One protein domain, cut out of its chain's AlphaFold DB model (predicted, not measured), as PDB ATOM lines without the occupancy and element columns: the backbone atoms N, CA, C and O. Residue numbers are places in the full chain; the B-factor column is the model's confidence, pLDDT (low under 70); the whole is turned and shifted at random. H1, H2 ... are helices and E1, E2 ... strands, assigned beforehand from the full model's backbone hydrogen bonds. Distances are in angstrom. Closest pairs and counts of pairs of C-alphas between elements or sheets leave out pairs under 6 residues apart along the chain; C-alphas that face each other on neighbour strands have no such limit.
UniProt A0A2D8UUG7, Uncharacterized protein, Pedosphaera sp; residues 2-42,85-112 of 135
ATOM      1  N   ILE A   2     158.772 165.805 149.189       96.75
ATOM      2  CA  ILE A   2     159.999 166.450 149.655       96.75
ATOM      3  C   ILE A   2     160.315 165.812 151.000       96.75
ATOM      4  O   ILE A   2     159.546 165.976 151.943       96.75
ATOM      5  N   ALA A   3     161.378 165.025 151.059       95.12
ATOM      6  CA  ALA A   3     161.719 164.244 152.235       95.12
ATOM      7  C   ALA A   3     162.809 164.930 153.061       95.12
ATOM      8  O   ALA A   3     163.760 165.503 152.512       95.12
ATOM      9  N   ASP A   4     162.692 164.835 154.381       90.25
ATOM     10  CA  ASP A   4     163.823 165.048 155.279       90.25
ATOM     11  C   ASP A   4     164.912 163.971 155.067       90.25
ATOM     12  O   ASP A   4     164.730 162.950 154.391       90.25
ATOM     13  N   SER A   5     166.091 164.225 155.618       88.88
ATOM     14  CA  SER A   5     167.277 163.383 155.467       88.88
ATOM     15  C   SER A   5     167.158 162.024 156.170       88.88
ATOM     16  O   SER A   5     167.860 161.081 155.781       88.88
ATOM     17  N   ALA A   6     166.260 161.876 157.150       84.88
ATOM     18  CA  ALA A   6     166.052 160.623 157.871       84.88
ATOM     19  C   ALA A   6     165.162 159.636 157.097       84.88
ATOM     20  O   ALA A   6     165.150 158.445 157.415       84.88
ATOM     21  N   TYR A   7     164.471 160.095 156.047       82.31
ATOM     22  CA  TYR A   7     163.619 159.241 155.229       82.31
ATOM     23  C   TYR A   7     164.403 158.056 154.619       82.31
ATOM     24  O   TYR A   7     165.424 158.273 153.939       82.31
ATOM     25  N   PRO A   8     163.967 156.803 154.856       81.38
ATOM     26  CA  PRO A   8     164.689 155.616 154.414       81.38
ATOM     27  C   PRO A   8     164.608 155.450 152.898       81.38
ATOM     28  O   PRO A   8     163.615 155.810 152.269       81.38
ATOM     29  N   LEU A   9     165.643 154.856 152.299       74.75
ATOM     30  CA  LEU A   9     165.610 154.501 150.882       74.75
ATOM     31  C   LEU A   9     164.506 153.461 150.644       74.75
ATOM     32  O   LEU A   9     164.572 152.351 151.172       74.75
ATOM     33  N   GLN A  10     163.507 153.815 149.839       74.38
ATOM     34  CA  GLN A  10     162.412 152.917 149.487       74.38
ATOM     35  C   GLN A  10     162.700 152.238 148.144       74.38
ATOM     36  O   GLN A  10     163.033 152.900 147.167       74.38
ATOM     37  N   THR A  11     162.583 150.910 148.099       71.25
ATOM     38  CA  THR A  11     163.028 150.082 146.960       71.25
ATOM     39  C   THR A  11     161.893 149.613 146.045       71.25
ATOM     40  O   THR A  11     162.089 148.705 145.237       71.25
ATOM     41  N   SER A  12     160.682 150.155 146.183       76.50
ATOM     42  CA  SER A  12     159.563 149.800 145.302       76.50
ATOM     43  C   SER A  12     159.778 150.353 143.892       76.50
ATOM     44  O   SER A  12     160.187 151.499 143.744       76.50
ATOM     45  N   SER A  13     159.430 149.576 142.863       76.31
ATOM     46  CA  SER A  13     159.674 149.906 141.449       76.31
ATOM     47  C   SER A  13     159.013 151.198 140.955       76.31
ATOM     48  O   SER A  13     159.482 151.776 139.981       76.31
ATOM     49  N   GLY A  14     157.933 151.651 141.598       85.00
ATOM     50  CA  GLY A  14     157.273 152.920 141.281       85.00
ATOM     51  C   GLY A  14     157.872 154.138 141.985       85.00
ATOM     52  O   GLY A  14     157.348 155.233 141.816       85.00
ATOM     53  N   ILE A  15     158.932 153.989 142.785       88.31
ATOM     54  CA  ILE A  15     159.535 155.103 143.523       88.31
ATOM     55  C   ILE A  15     160.909 155.427 142.957       88.31
ATOM     56  O   ILE A  15     161.800 154.583 142.919       88.31
ATOM     57  N   GLU A  16     161.082 156.689 142.584       92.19
ATOM     58  CA  GLU A  16     162.378 157.271 142.276       92.19
ATOM     59  C   GLU A  16     162.773 158.211 143.414       92.19
ATOM     60  O   GLU A  16     162.004 159.093 143.799       92.19
ATOM     61  N   MET A  17     163.971 158.024 143.963       92.31
ATOM     62  CA  MET A  17     164.506 158.882 145.015       92.31
ATOM     63  C   MET A  17     165.774 159.579 144.537       92.31
ATOM     64  O   MET A  17     166.729 158.924 144.126       92.31
ATOM     65  N   ILE A  18     165.795 160.905 144.661       94.25
ATOM     66  CA  ILE A  18     166.936 161.752 144.319       94.25
ATOM     67  C   ILE A  18     167.372 162.497 145.578       94.25
ATOM     68  O   ILE A  18     166.587 163.247 146.160       94.25
ATOM     69  N   TYR A  19     168.626 162.311 145.997       94.12
ATOM     70  CA  TYR A  19     169.248 163.194 146.981       94.12
ATOM     71  C   TYR A  19     169.663 164.492 146.297       94.12
ATOM     72  O   TYR A  19     170.459 164.478 145.361       94.12
ATOM     73  N   THR A  20     169.078 165.599 146.742       95.38
ATOM     74  CA  THR A  20     169.232 166.906 146.093       95.38
ATOM     75  C   THR A  20     170.423 167.699 146.623       95.38
ATOM     76  O   THR A  20     170.943 168.540 145.901       95.38
ATOM     77  N   GLY A  21     170.856 167.437 147.865       94.19
ATOM     78  CA  GLY A  21     171.836 168.275 148.568       94.19
ATOM     79  C   GLY A  21     171.329 169.689 148.877       94.19
ATOM     80  O   GLY A  21     172.124 170.566 149.187       94.19
ATOM     81  N   GLU A  22     170.020 169.927 148.753       95.31
ATOM     82  CA  GLU A  22     169.398 171.232 148.979       95.31
ATOM     83  C   GLU A  22     168.812 171.332 150.391       95.31
ATOM     84  O   GLU A  22     168.338 170.345 150.974       95.31
ATOM     85  N   ASP A  23     168.771 172.562 150.906       95.12
ATOM     86  CA  ASP A  23     168.014 172.898 152.108       95.12
ATOM     87  C   ASP A  23     166.521 172.563 151.927       95.12
ATOM     88  O   ASP A  23     165.932 172.738 150.855       95.12
ATOM     89  N   HIS A  24     165.889 172.100 153.005       94.31
ATOM     90  CA  HIS A  24     164.518 171.597 152.975       94.31
ATOM     91  C   HIS A  24     163.504 172.663 152.542       94.31
ATOM     92  O   HIS A  24     162.627 172.406 151.709       94.31
ATOM     93  N   PHE A  25     163.624 173.880 153.079       95.50
ATOM     94  CA  PHE A  25     162.691 174.955 152.761       95.50
ATOM     95  C   PHE A  25     162.944 175.525 151.362       95.50
ATOM     96  O   PHE A  25     161.998 175.781 150.610       95.50
ATOM     97  N   THR A  26     164.211 175.642 150.971       96.25
ATOM     98  CA  THR A  26     164.618 176.029 149.612       96.25
ATOM     99  C   THR A  26     164.026 175.078 148.573       96.25
ATOM    100  O   THR A  26     163.412 175.518 147.594       96.25
ATOM    101  N   LEU A  27     164.113 173.769 148.816       96.81
ATOM    102  CA  LEU A  27     163.540 172.752 147.940       96.81
ATOM    103  C   LEU A  27     162.009 172.870 147.842       96.81
ATOM    104  O   LEU A  27     161.456 172.809 146.740       96.81
ATOM    105  N   LEU A  28     161.312 173.140 148.953       96.81
ATOM    106  CA  LEU A  28     159.873 173.440 148.938       96.81
ATOM    107  C   LEU A  28     159.537 174.648 148.058       96.81
ATOM    108  O   LEU A  28     158.600 174.590 147.252       96.81
ATOM    109  N   GLN A  29     160.290 175.739 148.174       96.75
ATOM    110  CA  GLN A  29     160.079 176.932 147.354       96.75
ATOM    111  C   GLN A  29     160.284 176.644 145.865       96.75
ATOM    112  O   GLN A  29     159.479 177.072 145.032       96.75
ATOM    113  N   GLN A  30     161.328 175.890 145.517       96.25
ATOM    114  CA  GLN A  30     161.593 175.496 144.137       96.25
ATOM    115  C   GLN A  30     160.453 174.634 143.576       96.25
ATOM    116  O   GLN A  30     159.896 174.969 142.527       96.25
ATOM    117  N   VAL A  31     160.055 173.573 144.284       95.88
ATOM    118  CA  VAL A  31     158.993 172.653 143.844       95.88
ATOM    119  C   VAL A  31     157.661 173.383 143.683       95.88
ATOM    120  O   VAL A  31     157.038 173.302 142.624       95.88
ATOM    121  N   THR A  32     157.238 174.157 144.685       94.88
ATOM    122  CA  THR A  32     155.972 174.911 144.625       94.88
ATOM    123  C   THR A  32     155.966 175.933 143.489       94.88
ATOM    124  O   THR A  32     154.964 176.059 142.784       94.88
ATOM    125  N   ARG A  33     157.090 176.620 143.235       94.44
ATOM    126  CA  ARG A  33     157.246 177.506 142.071       94.44
ATOM    127  C   ARG A  33     157.093 176.736 140.762       94.44
ATOM    128  O   ARG A  33     156.358 177.184 139.888       94.44
ATOM    129  N   HIS A  34     157.744 175.582 140.623       93.50
ATOM    130  CA  HIS A  34     157.626 174.760 139.420       93.50
ATOM    131  C   HIS A  34     156.189 174.291 139.177       93.50
ATOM    132  O   HIS A  34     155.718 174.405 138.045       93.50
ATOM    133  N   LEU A  35     155.469 173.855 140.213       92.62
ATOM    134  CA  LEU A  35     154.062 173.457 140.092       92.62
ATOM    135  C   LEU A  35     153.170 174.633 139.668       92.62
ATOM    136  O   LEU A  35     152.379 174.490 138.740       92.62
ATOM    137  N   LYS A  36     153.364 175.825 140.247       88.88
ATOM    138  CA  LYS A  36     152.579 177.032 139.918       88.88
ATOM    139  C   LYS A  36     152.740 177.519 138.480       88.88
ATOM    140  O   LYS A  36     151.859 178.197 137.965       88.88
ATOM    141  N   THR A  37     153.842 177.180 137.813       90.50
ATOM    142  CA  THR A  37     154.042 177.528 136.394       90.50
ATOM    143  C   THR A  37     153.270 176.630 135.423       90.50
ATOM    144  O   THR A  37     153.343 176.830 134.209       90.50
ATOM    145  N   ARG A  38     152.551 175.614 135.918       91.25
ATOM    146  CA  ARG A  38     151.853 174.624 135.094       91.25
ATOM    147  C   ARG A  38     150.343 174.757 135.278       91.25
ATOM    148  O   ARG A  38     149.813 174.462 136.335       91.25
ATOM    149  N   ASN A  39     149.633 175.100 134.207       86.38
ATOM    150  CA  ASN A  39     148.177 175.301 134.268       86.38
ATOM    151  C   ASN A  39     147.366 173.994 134.361       86.38
ATOM    152  O   ASN A  39     146.172 174.028 134.630       86.38
ATOM    153  N   HIS A  40     147.985 172.844 134.076       91.06
ATOM    154  CA  HIS A  40     147.294 171.555 133.988       91.06
ATOM    155  C   HIS A  40     147.409 170.695 135.248       91.06
ATOM    156  O   HIS A  40     146.710 169.691 135.346       91.06
ATOM    157  N   ILE A  41     148.238 171.098 136.213       91.94
ATOM    158  CA  ILE A  41     148.419 170.386 137.478       91.94
ATOM    159  C   ILE A  41     148.183 171.323 138.659       91.94
ATOM    160  O   ILE A  41     148.575 172.486 138.628       91.94
ATOM    161  N   ALA A  42     147.580 170.789 139.712       90.38
ATOM    162  CA  ALA A  42     147.504 171.405 141.028       90.38
ATOM    163  C   ALA A  42     148.083 170.442 142.068       90.38
ATOM    164  O   ALA A  42     147.923 169.229 141.960       90.38
ATOM    165  N   ALA A  85     149.639 156.970 158.108       96.88
ATOM    166  CA  ALA A  85     148.659 157.104 157.032       96.88
ATOM    167  C   ALA A  85     149.281 157.710 155.763       96.88
ATOM    168  O   ALA A  85     148.922 157.327 154.647       96.88
ATOM    169  N   LEU A  86     150.239 158.631 155.914       95.62
ATOM    170  CA  LEU A  86     150.997 159.182 154.787       95.62
ATOM    171  C   LEU A  86     151.890 158.122 154.140       95.62
ATOM    172  O   LEU A  86     151.925 158.030 152.913       95.62
ATOM    173  N   MET A  87     152.547 157.279 154.942       93.19
ATOM    174  CA  MET A  87     153.346 156.156 154.441       93.19
ATOM    175  C   MET A  87     152.492 155.130 153.695       93.19
ATOM    176  O   MET A  87     152.869 154.694 152.608       93.19
ATOM    177  N   GLU A  88     151.322 154.777 154.230       93.44
ATOM    178  CA  GLU A  88     150.385 153.874 153.556       93.44
ATOM    179  C   GLU A  88     149.908 154.460 152.221       93.44
ATOM    180  O   GLU A  88     149.943 153.784 151.188       93.44
ATOM    181  N   LYS A  89     149.541 155.745 152.212       93.12
ATOM    182  CA  LYS A  89     149.135 156.453 150.995       93.12
ATOM    183  C   LYS A  89     150.251 156.480 149.950       93.12
ATOM    184  O   LYS A  89     149.979 156.245 148.773       93.12
ATOM    185  N   LEU A  90     151.490 156.737 150.368       91.62
ATOM    186  CA  LEU A  90     152.664 156.729 149.496       91.62
ATOM    187  C   LEU A  90     152.920 155.334 148.912       91.62
ATOM    188  O   LEU A  90     153.113 155.197 147.706       91.62
ATOM    189  N   ALA A  91     152.878 154.299 149.754       88.75
ATOM    190  CA  ALA A  91     153.075 152.916 149.338       88.75
ATOM    191  C   ALA A  91     151.994 152.457 148.354       88.75
ATOM    192  O   ALA A  91     152.303 151.756 147.394       88.75
ATOM    193  N   GLN A  92     150.738 152.863 148.563       90.56
ATOM    194  CA  GLN A  92     149.659 152.566 147.626       90.56
ATOM    195  C   GLN A  92     149.830 153.332 146.310       90.56
ATOM    196  O   GLN A  92     149.703 152.732 145.248       90.56
ATOM    197  N   ALA A  93     150.181 154.620 146.364       90.12
ATOM    198  CA  ALA A  93     150.437 155.411 145.163       90.12
ATOM    199  C   ALA A  93     151.589 154.832 144.328       90.12
ATOM    200  O   ALA A  93     151.459 154.732 143.115       90.12
ATOM    201  N   GLY A  94     152.669 154.376 144.969       88.94
ATOM    202  CA  GLY A  94     153.825 153.770 144.301       88.94
ATOM    203  C   GLY A  94     153.563 152.414 143.629       88.94
ATOM    204  O   GLY A  94     154.457 151.895 142.962       88.94
ATOM    205  N   LYS A  95     152.372 151.817 143.798       89.25
ATOM    206  CA  LYS A  95     151.953 150.627 143.032       89.25
ATOM    207  C   LYS A  95     151.420 150.999 141.653       89.25
ATOM    208  O   LYS A  95     151.689 150.288 140.690       89.25
ATOM    209  N   ASP A  96     150.680 152.102 141.586       89.06
ATOM    210  CA  ASP A  96     149.901 152.493 140.407       89.06
ATOM    211  C   ASP A  96     150.558 153.649 139.632       89.06
ATOM    212  O   ASP A  96     150.320 153.823 138.438       89.06
ATOM    213  N   TYR A  97     151.407 154.432 140.301       89.81
ATOM    214  CA  TYR A  97     152.014 155.649 139.776       89.81
ATOM    215  C   TYR A  97     153.507 155.717 140.083       89.81
ATOM    216  O   TYR A  97     154.000 155.136 141.051       89.81
ATOM    217  N   GLN A  98     154.219 156.509 139.281       91.12
ATOM    218  CA  GLN A  98     155.564 156.938 139.632       91.12
ATOM    219  C   GLN A  98     155.509 158.022 140.705       91.12
ATOM    220  O   GLN A  98     154.836 159.044 140.558       91.12
ATOM    221  N   VAL A  99     156.257 157.807 141.776       93.06
ATOM    222  CA  VAL A  99     156.392 158.728 142.895       93.06
ATOM    223  C   VAL A  99     157.836 159.199 142.943       93.06
ATOM    224  O   VAL A  99     158.753 158.418 143.186       93.06
ATOM    225  N   LEU A 100     158.023 160.503 142.760       95.19
ATOM    226  CA  LEU A 100     159.318 161.148 142.931       95.19
ATOM    227  C   LEU A 100     159.497 161.605 144.382       95.19
ATOM    228  O   LEU A 100     158.686 162.381 144.909       95.19
ATOM    229  N   ILE A 101     160.580 161.163 145.010       95.25
ATOM    230  CA  ILE A 101     161.024 161.596 146.331       95.25
ATOM    231  C   ILE A 101     162.287 162.438 146.160       95.25
ATOM    232  O   ILE A 101     163.336 161.946 145.758       95.25
ATOM    233  N   LEU A 102     162.178 163.722 146.483       96.56
ATOM    234  CA  LEU A 102     163.295 164.655 146.515       96.56
ATOM    235  C   LEU A 102     163.776 164.757 147.959       96.56
ATOM    236  O   LEU A 102     163.096 165.335 148.806       96.56
ATOM    237  N   LYS A 103     164.919 164.144 148.248       95.62
ATOM    238  CA  LYS A 103     165.499 164.099 149.588       95.62
ATOM    239  C   LYS A 103     166.391 165.322 149.811       95.62
ATOM    240  O   LYS A 103     167.280 165.598 149.003       95.62
ATOM    241  N   SER A 104     166.110 166.053 150.884       96.31
ATOM    242  CA  SER A 104     166.810 167.276 151.307       96.31
ATOM    243  C   SER A 104     167.864 166.996 152.384       96.31
ATOM    244  O   SER A 104     167.980 165.868 152.871       96.31
ATOM    245  N   GLU A 105     168.584 168.039 152.795       95.50
ATOM    246  CA  GLU A 105     169.477 168.008 153.965       95.50
ATOM    247  C   GLU A 105     168.746 168.218 155.305       95.50
ATOM    248  O   GLU A 105     169.367 168.141 156.362       95.50
ATOM    249  N   GLY A 106     167.430 168.471 155.298       92.88
ATOM    250  CA  GLY A 106     166.667 168.762 156.516       92.88
ATOM    251  C   GLY A 106     166.714 167.617 157.529       92.88
ATOM    252  O   GLY A 106     166.579 166.454 157.162       92.88
ATOM    253  N   THR A 107     166.895 167.923 158.810       94.06
ATOM    254  CA  THR A 107     167.054 166.920 159.884       94.06
ATOM    255  C   THR A 107     165.943 166.957 160.930       94.06
ATOM    256  O   THR A 107     165.950 166.159 161.866       94.06
ATOM    257  N   LEU A 108     164.982 167.875 160.791       95.38
ATOM    258  CA  LEU A 108     163.881 168.008 161.737       95.38
ATOM    259  C   LEU A 108     162.816 166.920 161.493       95.38
ATOM    260  O   LEU A 108     162.431 166.692 160.344       95.38
ATOM    261  N   PRO A 109     162.326 166.249 162.549       94.56
ATOM    262  CA  PRO A 109     161.407 165.126 162.409       94.56
ATOM    263  C   PRO A 109     160.024 165.581 161.939       94.56
ATOM    264  O   PRO A 109     159.573 166.670 162.287       94.56
ATOM    265  N   TYR A 110     159.332 164.716 161.190       95.75
ATOM    266  CA  TYR A 110     157.966 164.963 160.704       95.75
ATOM    267  C   TYR A 110     157.840 166.233 159.845       95.75
ATOM    268  O   TYR A 110     156.795 166.876 159.820       95.75
ATOM    269  N   THR A 111     158.917 166.627 159.158       95.88
ATOM    270  CA  THR A 111     158.924 167.824 158.297       95.88
ATOM    271  C   THR A 111     158.777 167.501 156.821       95.88
ATOM    272  O   THR A 111     158.618 168.406 156.009       95.88
ATOM    273  N   SER A 112     158.768 166.217 156.465       96.38
ATOM    274  CA  SER A 112     158.522 165.767 155.102       96.38
ATOM    275  C   SER A 112     157.177 166.273 154.552       96.38
ATOM    276  O   SER A 112     156.151 166.284 155.231       96.38
TER     277      SER A 112
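Overview. This is residues 2 to 42 and 85 to 112 of the 135 residues of an uncharacterized protein of Pedosphaera sp (UniProt A0A2D8UUG7). A narrow ribbon of two parallel strands, E1 and E2, has helix H2 at the end where both strands begin, while the longer helix H1 runs near E2 and ends in an arm, residues 33 to 41, that sticks out. The first residues, 2 to 3, pair with residues 102 to 103 of E2 as a short parallel addition to the ribbon. The printed part has 69 residues, with two named helices and two named strands in the order E1, H1, H2, E2, and its class is mixed, helices and strands. It is compact, with a radius of gyration of the C-alphas of 12.6 A, and spans 33 by 27 by 21 A.

Along the chain. Start at Ile 2 and read residues 2 to 14, a long stretch with no named element. Find C-alpha 15 at (159.535, 155.103, 143.523); from there strand E1, residues 15 to 19, runs 13.1 A to Tyr 19. Next look for C-alpha 24 at (164.518, 171.597, 152.975), where helix H1, residues 24 to 36, begins its 18.5 A. After the cut, helix H2, residues 85 to 96, measures 17.3 A. Strand E2, residues 99 to 103, covers 12.5 A and ends with C-alpha 103 at (165.499, 164.099, 149.588).

Arrangement. Begin with the sheet, where E1 and E2 are parallel neighbours at 18 degrees. Look at C-alphas 17 and 101, which face each other at 4.6 A. Within hydrogen-bond range you will find N 18 and O 101 at 2.9 A, and N 101 and O 16 at 2.8 A. At the strands' beginnings, the closest C-alphas of E1 and H2 are those of Ile 15 and Gly 94, 5.9 A apart. The closest C-alphas of H2 and E2 are those of Ala 93 and Val 99, 7.2 A apart. H1 and E2 are near each other, with 6 pairs of C-alphas within 10 A, but H1 and H2 are apart. In H1 every O i to N i+4 pair is within hydrogen-bond range; in H2, 6 of 8 are.

Size, cuts and confidence. The two C-alphas farthest apart are those of Ala 6 and Asn 39, at 33.0 A, whereas those of Ile 2 and Ser 112, the first and last printed, are 5.7 A apart. Residues 43 to 84 are not printed, and C-alphas 42 and 85 stand 21.5 A apart across this cut, which lies in the link from H1 to H2. The links from E1 to H1 and from H2 to E2 are tight. Without residues 33 to 41, of which 33 to 36 belong to H1, the body spans 29 by 24 by 19 A. The mean pLDDT of the printed part is 91.4, and no printed residue is under 70.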